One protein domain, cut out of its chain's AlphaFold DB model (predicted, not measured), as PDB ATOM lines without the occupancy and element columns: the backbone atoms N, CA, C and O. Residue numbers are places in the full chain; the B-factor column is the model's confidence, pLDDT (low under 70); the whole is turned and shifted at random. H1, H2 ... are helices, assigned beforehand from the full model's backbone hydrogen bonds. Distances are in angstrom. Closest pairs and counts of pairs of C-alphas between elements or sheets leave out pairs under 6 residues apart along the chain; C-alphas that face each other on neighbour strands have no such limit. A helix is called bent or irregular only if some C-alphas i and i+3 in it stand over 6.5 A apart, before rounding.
ATOM      1  N   TYR A 200     -18.685  66.152 156.760       90.12
ATOM      2  CA  TYR A 200     -19.485  67.365 156.882       90.12
ATOM      3  C   TYR A 200     -20.160  67.701 155.546       90.12
ATOM      4  O   TYR A 200     -19.488  67.914 154.530       90.12
ATOM      5  N   ILE A 201     -21.492  67.784 155.564       88.38
ATOM      6  CA  ILE A 201     -22.300  68.226 154.430       88.38
ATOM      7  C   ILE A 201     -22.872  69.609 154.749       88.38
ATOM      8  O   ILE A 201     -23.711  69.754 155.638       88.38
ATOM      9  N   ALA A 202     -22.407  70.632 154.030       89.25
ATOM     10  CA  ALA A 202     -22.890  72.001 154.197       89.25
ATOM     11  C   ALA A 202     -24.365  72.118 153.770       89.25
ATOM     12  O   ALA A 202     -24.775  71.382 152.874       89.25
ATOM     13  N   PRO A 203     -25.173  73.029 154.339       88.19
ATOM     14  CA  PRO A 203     -26.541  73.276 153.876       88.19
ATOM     15  C   PRO A 203     -26.608  73.635 152.384       88.19
ATOM     16  O   PRO A 203     -25.632  74.116 151.806       88.19
ATOM     17  N   GLU A 204     -27.763  73.424 151.752       79.31
ATOM     18  CA  GLU A 204     -27.967  73.856 150.365       79.31
ATOM     19  C   GLU A 204     -27.755  75.372 150.219       79.31
ATOM     20  O   GLU A 204     -28.183  76.161 151.061       79.31
ATOM     21  N   GLY A 205     -27.058  75.773 149.153       76.38
ATOM     22  CA  GLY A 205     -26.707  77.171 148.881       76.38
ATOM     23  C   GLY A 205     -25.402  77.652 149.526       76.38
ATOM     24  O   GLY A 205     -24.897  78.706 149.142       76.38
ATOM     25  N   ALA A 206     -24.811  76.888 150.451       81.25
ATOM     26  CA  ALA A 206     -23.454  77.149 150.923       81.25
ATOM     27  C   ALA A 206     -22.433  76.534 149.955       81.25
ATOM     28  O   ALA A 206     -22.521  75.350 149.633       81.25
ATOM     29  N   MET A 207     -21.445  77.320 149.518       77.75
ATOM     30  CA  MET A 207     -20.355  76.794 148.691       77.75
ATOM     31  C   MET A 207     -19.458  75.882 149.528       77.75
ATOM     32  O   MET A 207     -18.767  76.346 150.436       77.75
ATOM     33  N   HIS A 208     -19.460  74.588 149.215       83.25
ATOM     34  CA  HIS A 208     -18.604  73.612 149.876       83.25
ATOM     35  C   HIS A 208     -18.298  72.448 148.930       83.25
ATOM     36  O   HIS A 208     -19.108  71.542 148.741       83.25
ATOM     37  N   GLN A 209     -17.077  72.451 148.388       83.12
ATOM     38  CA  GLN A 209     -16.646  71.573 147.294       83.12
ATOM     39  C   GLN A 209     -16.922  70.085 147.544       83.12
ATOM     40  O   GLN A 209     -17.389  69.385 146.652       83.12
ATOM     41  N   ILE A 210     -16.663  69.592 148.759       85.62
ATOM     42  CA  ILE A 210     -16.889  68.178 149.094       85.62
ATOM     43  C   ILE A 210     -18.385  67.843 149.048       85.62
ATOM     44  O   ILE A 210     -18.769  66.801 148.525       85.62
ATOM     45  N   SER A 211     -19.240  68.733 149.561       88.12
ATOM     46  CA  SER A 211     -20.691  68.524 149.535       88.12
ATOM     47  C   SER A 211     -21.235  68.571 148.116       88.12
ATOM     48  O   SER A 211     -22.106  67.775 147.770       88.12
ATOM     49  N   ASP A 212     -20.697  69.461 147.288       87.50
ATOM     50  CA  ASP A 212     -21.098  69.583 145.891       87.50
ATOM     51  C   ASP A 212     -20.682  68.343 145.086       87.50
ATOM     52  O   ASP A 212     -21.487  67.815 144.323       87.50
ATOM     53  N   LEU A 213     -19.487  67.790 145.336       88.00
ATOM     54  CA  LEU A 213     -19.033  66.525 144.742       88.00
ATOM     55  C   LEU A 213     -19.905  65.327 145.142       88.00
ATOM     56  O   LEU A 213     -20.259  64.512 144.288       88.00
ATOM     57  N   ILE A 214     -20.264  65.214 146.425       89.50
ATOM     58  CA  ILE A 214     -21.129  64.132 146.923       89.50
ATOM     59  C   ILE A 214     -22.510  64.203 146.258       89.50
ATOM     60  O   ILE A 214     -23.010  63.192 145.764       89.50
ATOM     61  N   ARG A 215     -23.099  65.402 146.161       88.31
ATOM     62  CA  ARG A 215     -24.403  65.621 145.510       88.31
ATOM     63  C   ARG A 215     -24.373  65.429 143.997       88.31
ATOM     64  O   ARG A 215     -25.378  65.020 143.418       88.31
ATOM     65  N   ALA A 216     -23.252  65.740 143.352       90.75
ATOM     66  CA  ALA A 216     -23.102  65.629 141.906       90.75
ATOM     67  C   ALA A 216     -23.083  64.174 141.426       90.75
ATOM     68  O   ALA A 216     -23.625  63.868 140.364       90.75
ATOM     69  N   LEU A 217     -22.476  63.264 142.195       91.06
ATOM     70  CA  LEU A 217     -22.224  61.903 141.725       91.06
ATOM     71  C   LEU A 217     -23.498  61.136 141.311       91.06
ATOM     72  O   LEU A 217     -23.486  60.565 140.217       91.06
ATOM     73  N   PRO A 218     -24.595  61.101 142.101       92.38
ATOM     74  CA  PRO A 218     -25.819  60.416 141.685       92.38
ATOM     75  C   PRO A 218     -26.383  60.945 140.365       92.38
ATOM     76  O   PRO A 218     -26.751  60.148 139.503       92.38
ATOM     77  N   LEU A 219     -26.367  62.271 140.184       93.19
ATOM     78  CA  LEU A 219     -26.835  62.939 138.969       93.19
ATOM     79  C   LEU A 219     -25.983  62.546 137.753       93.19
ATOM     80  O   LEU A 219     -26.524  62.187 136.710       93.19
ATOM     81  N   CYS A 220     -24.655  62.562 137.888       92.44
ATOM     82  CA  CYS A 220     -23.750  62.168 136.807       92.44
ATOM     83  C   CYS A 220     -23.921  60.690 136.427       92.44
ATOM     84  O   CYS A 220     -23.967  60.359 135.245       92.44
ATOM     85  N   VAL A 221     -24.076  59.796 137.409       93.19
ATOM     86  CA  VAL A 221     -24.289  58.363 137.145       93.19
ATOM     87  C   VAL A 221     -25.640  58.101 136.475       93.19
ATOM     88  O   VAL A 221     -25.749  57.204 135.634       93.19
ATOM     89  N   GLU A 222     -26.679  58.856 136.824       93.88
ATOM     90  CA  GLU A 222     -27.974  58.795 136.143       93.88
ATOM     91  C   GLU A 222     -27.872  59.286 134.693       93.88
ATOM     92  O   GLU A 222     -28.293  58.575 133.775       93.88
ATOM     93  N   ALA A 223     -27.236  60.439 134.473       94.31
ATOM     94  CA  ALA A 223     -26.996  60.987 133.141       94.31
ATOM     95  C   ALA A 223     -26.199  60.018 132.250       94.31
ATOM     96  O   ALA A 223     -26.580  59.791 131.101       94.31
ATOM     97  N   ASP A 224     -25.164  59.363 132.783       93.56
ATOM     98  CA  ASP A 224     -24.375  58.365 132.052       93.56
ATOM     99  C   ASP A 224     -25.201  57.135 131.654       93.56
ATOM    100  O   ASP A 224     -25.069  56.617 130.534       93.56
ATOM    101  N   LYS A 225     -26.091  56.658 132.538       93.81
ATOM    102  CA  LYS A 225     -27.012  55.549 132.229       93.81
ATOM    103  C   LYS A 225     -27.972  55.932 131.107       93.81
ATOM    104  O   LYS A 225     -28.153  55.149 130.170       93.81
ATOM    105  N   ILE A 226     -28.544  57.133 131.178       94.19
ATOM    106  CA  ILE A 226     -29.424  57.681 130.142       94.19
ATOM    107  C   ILE A 226     -28.655  57.788 128.821       94.19
ATOM    108  O   ILE A 226     -29.077  57.189 127.831       94.19
ATOM    109  N   ALA A 227     -27.494  58.444 128.806       92.50
ATOM    110  CA  ALA A 227     -26.662  58.613 127.615       92.50
ATOM    111  C   ALA A 227     -26.272  57.268 126.979       92.50
ATOM    112  O   ALA A 227     -26.329  57.105 125.758       92.50
ATOM    113  N   THR A 228     -25.934  56.270 127.800       94.06
ATOM    114  CA  THR A 228     -25.637  54.909 127.337       94.06
ATOM    115  C   THR A 228     -26.864  54.245 126.709       94.06
ATOM    116  O   THR A 228     -26.750  53.637 125.641       94.06
ATOM    117  N   SER A 229     -28.046  54.388 127.320       93.25
ATOM    118  CA  SER A 229     -29.299  53.854 126.766       93.25
ATOM    119  C   SER A 229     -29.674  54.510 125.432       93.25
ATOM    120  O   SER A 229     -29.986  53.808 124.475       93.25
ATOM    121  N   LEU A 230     -29.534  55.836 125.318       93.69
ATOM    122  CA  LEU A 230     -29.809  56.594 124.094       93.69
ATOM    123  C   LEU A 230     -28.913  56.150 122.937       93.69
ATOM    124  O   LEU A 230     -29.394  55.948 121.822       93.69
ATOM    125  N   ARG A 231     -27.617  55.944 123.209       93.00
ATOM    126  CA  ARG A 231     -26.647  55.435 122.225       93.00
ATOM    127  C   ARG A 231     -26.986  54.020 121.766       93.00
ATOM    128  O   ARG A 231     -26.902  53.736 120.573       93.00
ATOM    129  N   ARG A 232     -27.370  53.141 122.697       95.00
ATOM    130  CA  ARG A 232     -27.754  51.756 122.390       95.00
ATOM    131  C   ARG A 232     -29.023  51.701 121.539       95.00
ATOM    132  O   ARG A 232     -29.063  50.965 120.558       95.00
ATOM    133  N   ASP A 233     -30.017  52.503 121.899       94.25
ATOM    134  CA  ASP A 233     -31.350  52.472 121.296       94.25
ATOM    135  C   ASP A 233     -31.464  53.418 120.077       94.25
ATOM    136  O   ASP A 233     -32.486  53.431 119.394       94.25
ATOM    137  N   LYS A 234     -30.410  54.198 119.780       93.81
ATOM    138  CA  LYS A 234     -30.304  55.172 118.672       93.81
ATOM    139  C   LYS A 234     -31.473  56.166 118.603       93.81
ATOM    140  O   LYS A 234     -31.918  56.538 117.517       93.81
ATOM    141  N   ARG A 235     -31.966  56.603 119.760       92.69
ATOM    142  CA  ARG A 235     -33.099  57.535 119.885       92.69
ATOM    143  C   ARG A 235     -32.646  58.909 120.370       92.69
ATOM    144  O   ARG A 235     -31.604  59.036 121.007       92.69
ATOM    145  N   GLN A 236     -33.460  59.926 120.101       89.81
ATOM    146  CA  GLN A 236     -33.264  61.243 120.702       89.81
ATOM    147  C   GLN A 236     -33.733  61.259 122.168       89.81
ATOM    148  O   GLN A 236     -34.638  60.495 122.528       89.81
ATOM    149  N   PRO A 237     -33.109  62.094 123.018       89.88
ATOM    150  CA  PRO A 237     -33.526  62.258 124.403       89.88
ATOM    151  C   PRO A 237     -34.920  62.877 124.482       89.88
ATOM    152  O   PRO A 237     -35.276  63.764 123.707       89.88
ATOM    153  N   SER A 238     -35.705  62.427 125.455       92.81
ATOM    154  CA  SER A 238     -36.902  63.154 125.878       92.81
ATOM    155  C   SER A 238     -36.525  64.468 126.579       92.81
ATOM    156  O   SER A 238     -35.390  64.643 127.022       92.81
ATOM    157  N   SER A 239     -37.486  65.386 126.740       92.94
ATOM    158  CA  SER A 239     -37.249  66.665 127.433       92.94
ATOM    159  C   SER A 239     -36.706  66.487 128.856       92.94
ATOM    160  O   SER A 239     -35.899  67.295 129.298       92.94
ATOM    161  N   HIS A 240     -37.145  65.448 129.570       92.00
ATOM    162  CA  HIS A 240     -36.694  65.174 130.934       92.00
ATOM    163  C   HIS A 240     -35.268  64.606 130.967       92.00
ATOM    164  O   HIS A 240     -34.440  65.038 131.760       92.00
ATOM    165  N   GLU A 241     -34.953  63.680 130.060       91.88
ATOM    166  CA  GLU A 241     -33.607  63.111 129.927       91.88
ATOM    167  C   GLU A 241     -32.578  64.161 129.495       91.88
ATOM    168  O   GLU A 241     -31.448  64.155 129.981       91.88
ATOM    169  N   ALA A 242     -32.975  65.075 128.605       92.25
ATOM    170  CA  ALA A 242     -32.139  66.190 128.182       92.25
ATOM    171  C   ALA A 242     -31.818  67.141 129.346       92.25
ATOM    172  O   ALA A 242     -30.680  67.590 129.454       92.25
ATOM    173  N   ASP A 243     -32.784  67.404 130.235       94.62
ATOM    174  CA  ASP A 243     -32.571  68.228 131.432       94.62
ATOM    175  C   ASP A 243     -31.563  67.586 132.398       94.62
ATOM    176  O   ASP A 243     -30.624  68.244 132.842       94.62
ATOM    177  N   ILE A 244     -31.691  66.282 132.669       93.12
ATOM    178  CA  ILE A 244     -30.756  65.555 133.544       93.12
ATOM    179  C   ILE A 244     -29.328  65.599 132.985       93.12
ATOM    180  O   ILE A 244     -28.388  65.888 133.727       93.12
ATOM    181  N   ILE A 245     -29.165  65.354 131.679       92.94
ATOM    182  CA  ILE A 245     -27.856  65.421 131.013       92.94
ATOM    183  C   ILE A 245     -27.284  66.842 131.098       92.94
ATOM    184  O   ILE A 245     -26.142  67.010 131.519       92.94
ATOM    185  N   ALA A 246     -28.082  67.863 130.779       93.81
ATOM    186  CA  ALA A 246     -27.639  69.256 130.820       93.81
ATOM    187  C   ALA A 246     -27.224  69.697 132.232       93.81
ATOM    188  O   ALA A 246     -26.214  70.379 132.403       93.81
ATOM    189  N   ARG A 247     -27.968  69.278 133.263       91.56
ATOM    190  CA  ARG A 247     -27.621  69.545 134.665       91.56
ATOM    191  C   ARG A 247     -26.331  68.839 135.074       91.56
ATOM    192  O   ARG A 247     -25.506  69.449 135.748       91.56
ATOM    193  N   ALA A 248     -26.147  67.580 134.677       92.00
ATOM    194  CA  ALA A 248     -24.921  66.838 134.954       92.00
ATOM    195  C   ALA A 248     -23.701  67.486 134.282       92.00
ATOM    196  O   ALA A 248     -22.664  67.629 134.927       92.00
ATOM    197  N   ASP A 249     -23.837  67.925 133.027       90.06
ATOM    198  CA  ASP A 249     -22.787  68.642 132.296       90.06
ATOM    199  C   ASP A 249     -22.441  69.974 132.974       90.06
ATOM    200  O   ASP A 249     -21.269  70.245 133.226       90.06
ATOM    201  N   ALA A 250     -23.445  70.766 133.366       89.88
ATOM    202  CA  ALA A 250     -23.225  72.036 134.060       89.88
ATOM    203  C   ALA A 250     -22.487  71.855 135.400       89.88
ATOM    204  O   ALA A 250     -21.568  72.609 135.719       89.88
ATOM    205  N   VAL A 251     -22.867  70.839 136.180       88.00
ATOM    206  CA  VAL A 251     -22.209  70.519 137.455       88.00
ATOM    207  C   VAL A 251     -20.788  69.997 137.228       88.00
ATOM    208  O   VAL A 251     -19.871  70.396 137.946       88.00
ATOM    209  N   ARG A 252     -20.577  69.145 136.216       84.88
ATOM    210  CA  ARG A 252     -19.243  68.661 135.838       84.88
ATOM    211  C   ARG A 252     -18.324  69.823 135.479       84.88
ATOM    212  O   ARG A 252     -17.211  69.865 135.988       84.88
ATOM    213  N   ASP A 253     -18.777  70.750 134.644       84.44
ATOM    214  CA  ASP A 253     -17.961  71.875 134.181       84.44
ATOM    215  C   ASP A 253     -17.646  72.859 135.325       84.44
ATOM    216  O   ASP A 253     -16.574  73.466 135.361       84.44
ATOM    217  N   ALA A 254     -18.546  72.978 136.308       83.00
ATOM    218  CA  ALA A 254     -18.307  73.764 137.514       83.00
ATOM    219  C   ALA A 254     -17.292  73.105 138.470       83.00
ATOM    220  O   ALA A 254     -16.454  73.803 139.041       83.00
ATOM    221  N   LEU A 255     -17.365  71.782 138.660       80.25
ATOM    222  CA  LEU A 255     -16.563  71.052 139.654       80.25
ATOM    223  C   LEU A 255     -15.218  70.547 139.118       80.25
ATOM    224  O   LEU A 255     -14.225  70.549 139.844       80.25
ATOM    225  N   ILE A 256     -15.176  70.095 137.866       78.19
ATOM    226  CA  ILE A 256     -13.994  69.514 137.224       78.19
ATOM    227  C   ILE A 256     -13.411  70.548 136.266       78.19
ATOM    228  O   ILE A 256     -13.612  70.518 135.053       78.19
ATOM    229  N   GLN A 257     -12.660  71.479 136.841       70.62
ATOM    230  CA  GLN A 257     -11.918  72.488 136.100       70.62
ATOM    231  C   GLN A 257     -10.541  71.941 135.706       70.62
ATOM    232  O   GLN A 257      -9.595  71.978 136.492       70.62
ATOM    233  N   VAL A 258     -10.428  71.408 134.487       61.91
ATOM    234  CA  VAL A 258      -9.144  70.975 133.908       61.91
ATOM    235  C   VAL A 258      -8.477  72.172 133.227       61.91
ATOM    236  O   VAL A 258      -9.131  72.891 132.478       61.91
ATOM    237  N   ASP A 259      -7.194  72.409 133.514       58.66
ATOM    238  CA  ASP A 259      -6.360  73.466 132.907       58.66
ATOM    239  C   ASP A 259      -6.854  74.918 133.082       58.66
ATOM    240  O   ASP A 259      -6.383  75.835 132.412       58.66
ATOM    241  N   VAL A 260      -7.767  75.167 134.026       61.03
ATOM    242  CA  VAL A 260      -8.287  76.523 134.305       61.03
ATOM    243  C   VAL A 260      -7.285  77.364 135.109       61.03
ATOM    244  O   VAL A 260      -7.318  78.596 135.091       61.03
ATOM    245  N   PHE A 261      -6.336  76.715 135.784       60.16
ATOM    246  CA  PHE A 261      -5.332  77.390 136.595       60.16
ATOM    247  C   PHE A 261      -4.066  77.663 135.778       60.16
ATOM    248  O   PHE A 261      -3.246  76.779 135.551       60.16
ATOM    249  N   LYS A 262      -3.871  78.928 135.383       68.19
ATOM    250  CA  LYS A 262      -2.631  79.401 134.736       68.19
ATOM    251  C   LYS A 262      -1.386  79.222 135.628       68.19
ATOM    252  O   LYS A 262      -0.269  79.159 135.125       68.19
ATOM    253  N   HIS A 263      -1.595  79.139 136.942       73.00
ATOM    254  CA  HIS A 263      -0.579  79.016 137.985       73.00
ATOM    255  C   HIS A 263      -1.041  77.985 139.024       73.00
ATOM    256  O   HIS A 263      -2.223  77.953 139.353       73.00
ATOM    257  N   ALA A 264      -0.140  77.155 139.561       68.12
ATOM    258  CA  ALA A 264      -0.515  76.063 140.470       68.12
ATOM    259  C   ALA A 264      -0.902  76.554 141.878       68.12
ATOM    260  O   ALA A 264      -1.536  75.828 142.641       68.12
ATOM    261  N   THR A 265      -0.513  77.780 142.238       73.88
ATOM    262  CA  THR A 265      -0.853  78.423 143.513       73.88
ATOM    263  C   THR A 265      -1.143  79.908 143.309       73.88
ATOM    264  O   THR A 265      -0.691  80.505 142.333       73.88
ATOM    265  N   ALA A 266      -1.856  80.528 144.256       77.81
ATOM    266  CA  ALA A 266      -2.089  81.975 144.247       77.81
ATOM    267  C   ALA A 266      -0.774  82.778 144.282       77.81
ATOM    268  O   ALA A 266      -0.661  83.782 143.592       77.81
ATOM    269  N   ALA A 267       0.237  82.287 145.009       78.44
ATOM    270  CA  ALA A 267       1.563  82.904 145.063       78.44
ATOM    271  C   ALA A 267       2.257  82.901 143.692       78.44
ATOM    272  O   ALA A 267       2.861  83.893 143.304       78.44
ATOM    273  N   GLU A 268       2.118  81.821 142.915       79.75
ATOM    274  CA  GLU A 268       2.647  81.760 141.545       79.75
ATOM    275  C   GLU A 268       1.977  82.741 140.578       79.75
ATOM    276  O   GLU A 268       2.560  83.048 139.539       79.75
ATOM    277  N   ALA A 269       0.772  83.217 140.900       79.94
ATOM    278  CA  ALA A 269       0.064  84.207 140.101       79.94
ATOM    279  C   ALA A 269       0.500  85.653 140.403       79.94
ATOM    280  O   ALA A 269       0.103  86.565 139.673       79.94
ATOM    281  N   GLU A 270       1.305  85.886 141.448       86.12
ATOM    282  CA  GLU A 270       1.775  87.226 141.793       86.12
ATOM    283  C   GLU A 270       2.886  87.710 140.841       86.12
ATOM    284  O   GLU A 270       3.823  86.965 140.521       86.12
ATOM    285  N   PRO A 271       2.831  88.975 140.382       84.62
ATOM    286  CA  PRO A 271       3.866  89.535 139.526       84.62
ATOM    287  C   PRO A 271       5.207  89.591 140.273       84.62
ATOM    288  O   PRO A 271       5.334  90.256 141.296       84.62
ATOM    289  N   GLY A 272       6.217  88.903 139.735       83.81
ATOM    290  CA  GLY A 272       7.558  88.823 140.326       83.81
ATOM    291  C   GLY A 272       7.806  87.593 141.203       83.81
ATOM    292  O   GLY A 272       8.906  87.456 141.736       83.81
ATOM    293  N   TYR A 273       6.840  86.674 141.330       83.19
ATOM    294  CA  TYR A 273       7.068  85.413 142.032       83.19
ATOM    295  C   TYR A 273       8.116  84.552 141.314       83.19
ATOM    296  O   TYR A 273       7.950  84.139 140.165       83.19
ATOM    297  N   VAL A 274       9.188  84.227 142.033       82.50
ATOM    298  CA  VAL A 274      10.189  83.238 141.628       82.50
ATOM    299  C   VAL A 274      10.041  82.043 142.557       82.50
ATOM    300  O   VAL A 274      10.079  82.190 143.778       82.50
ATOM    301  N   ARG A 275       9.877  80.843 141.987       80.38
ATOM    302  CA  ARG A 275       9.768  79.606 142.775       80.38
ATOM    303  C   ARG A 275      10.933  79.517 143.769       80.38
ATOM    304  O   ARG A 275      12.073  79.683 143.336       80.38
ATOM    305  N   PRO A 276      10.705  79.159 145.045       82.56
ATOM    306  CA  PRO A 276      11.775  79.078 146.041       82.56
ATOM    307  C   PRO A 276      12.965  78.206 145.622       82.56
ATOM    308  O   PRO A 276      14.107  78.529 145.923       82.56
ATOM    309  N   ALA A 277      12.716  77.140 144.853       78.00
ATOM    310  CA  ALA A 277      13.764  76.279 144.299       78.00
ATOM    311  C   ALA A 277      14.673  76.970 143.255       78.00
ATOM    312  O   ALA A 277      15.774  76.492 142.986       78.00
ATOM    313  N   LEU A 278      14.214  78.068 142.649       77.81
ATOM    314  CA  LEU A 278      14.933  78.857 141.644       77.81
ATOM    315  C   LEU A 278      15.610  80.103 142.239       77.81
ATOM    316  O   LEU A 278      16.511  80.658 141.609       77.81
ATOM    317  N   LEU A 279      15.233  80.519 143.454       81.12
ATOM    318  CA  LEU A 279      15.884  81.627 144.156       81.12
ATOM    319  C   LEU A 279      17.372  81.311 144.389       81.12
ATOM    320  O   LEU A 279      17.741  80.242 144.886       81.12
TER     321      LEU A 279
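What this domain is: This is residues 200 to 279 of the 297 residues of the protein "Hypothetical protein" of Attheya septentrionalis (UniProt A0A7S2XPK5). A helical hairpin of two helices, the longer H1 and the shorter H2, crosses face to face at a slant, and a long tail without a named element, residues 256 to 279, runs away from the end of H2 and makes much of the length. The stretch of residues 200 to 208 leads into H1. The printed part has 80 residues with two named helices, H1 then H2 along the chain, and no named strand; the class is all helix. The whole is extended, with a radius of gyration of the C-alphas of 19.0 A, and its outline is flat, spanning 60 by 32 by 17 A.

How they stand to each other: The longest helix is H1, residues 209 to 233, with a kink of 34 degrees near residue 216. It is irregular, but only just: C-alphas 215 and 218 are 6.6 A apart. H2, residues 239 to 255, touches H1, with 22 pairs of C-alphas within 8 A. Their closest C-alphas, those of Ala 223 and Ile 245, are 5.0 A apart. The two run opposite ways at a steep tilt of 42 degrees, and their centres are 8.3 A apart. They form a helical hairpin, joined by a tight link of 5 residues. In H2 every O i to N i+4 pair is within hydrogen-bond range; in H1 19 of 21 are.

Where its parts are: H1 begins at C-alpha 209 at (-16.646, 71.573, 147.294) and measures 35.5 A from first to last C-alpha. H2 measures 24.4 A and ends at C-alpha 255 at (-16.563, 71.052, 139.654). The C-alpha of Leu 279, the last printed residue, is at (15.884, 81.627, 144.156).

The domain as a whole: The two C-alphas farthest apart, those of Asp 233 and Leu 279, are 60.0 A apart. The C-alphas of residues 256 to 279 lie 4 to 36 A from the mean of the C-alphas. The printed part has no cut. The mean pLDDT of the printed part is 85.5; residues 258 to 262 and residue 264 are under 70.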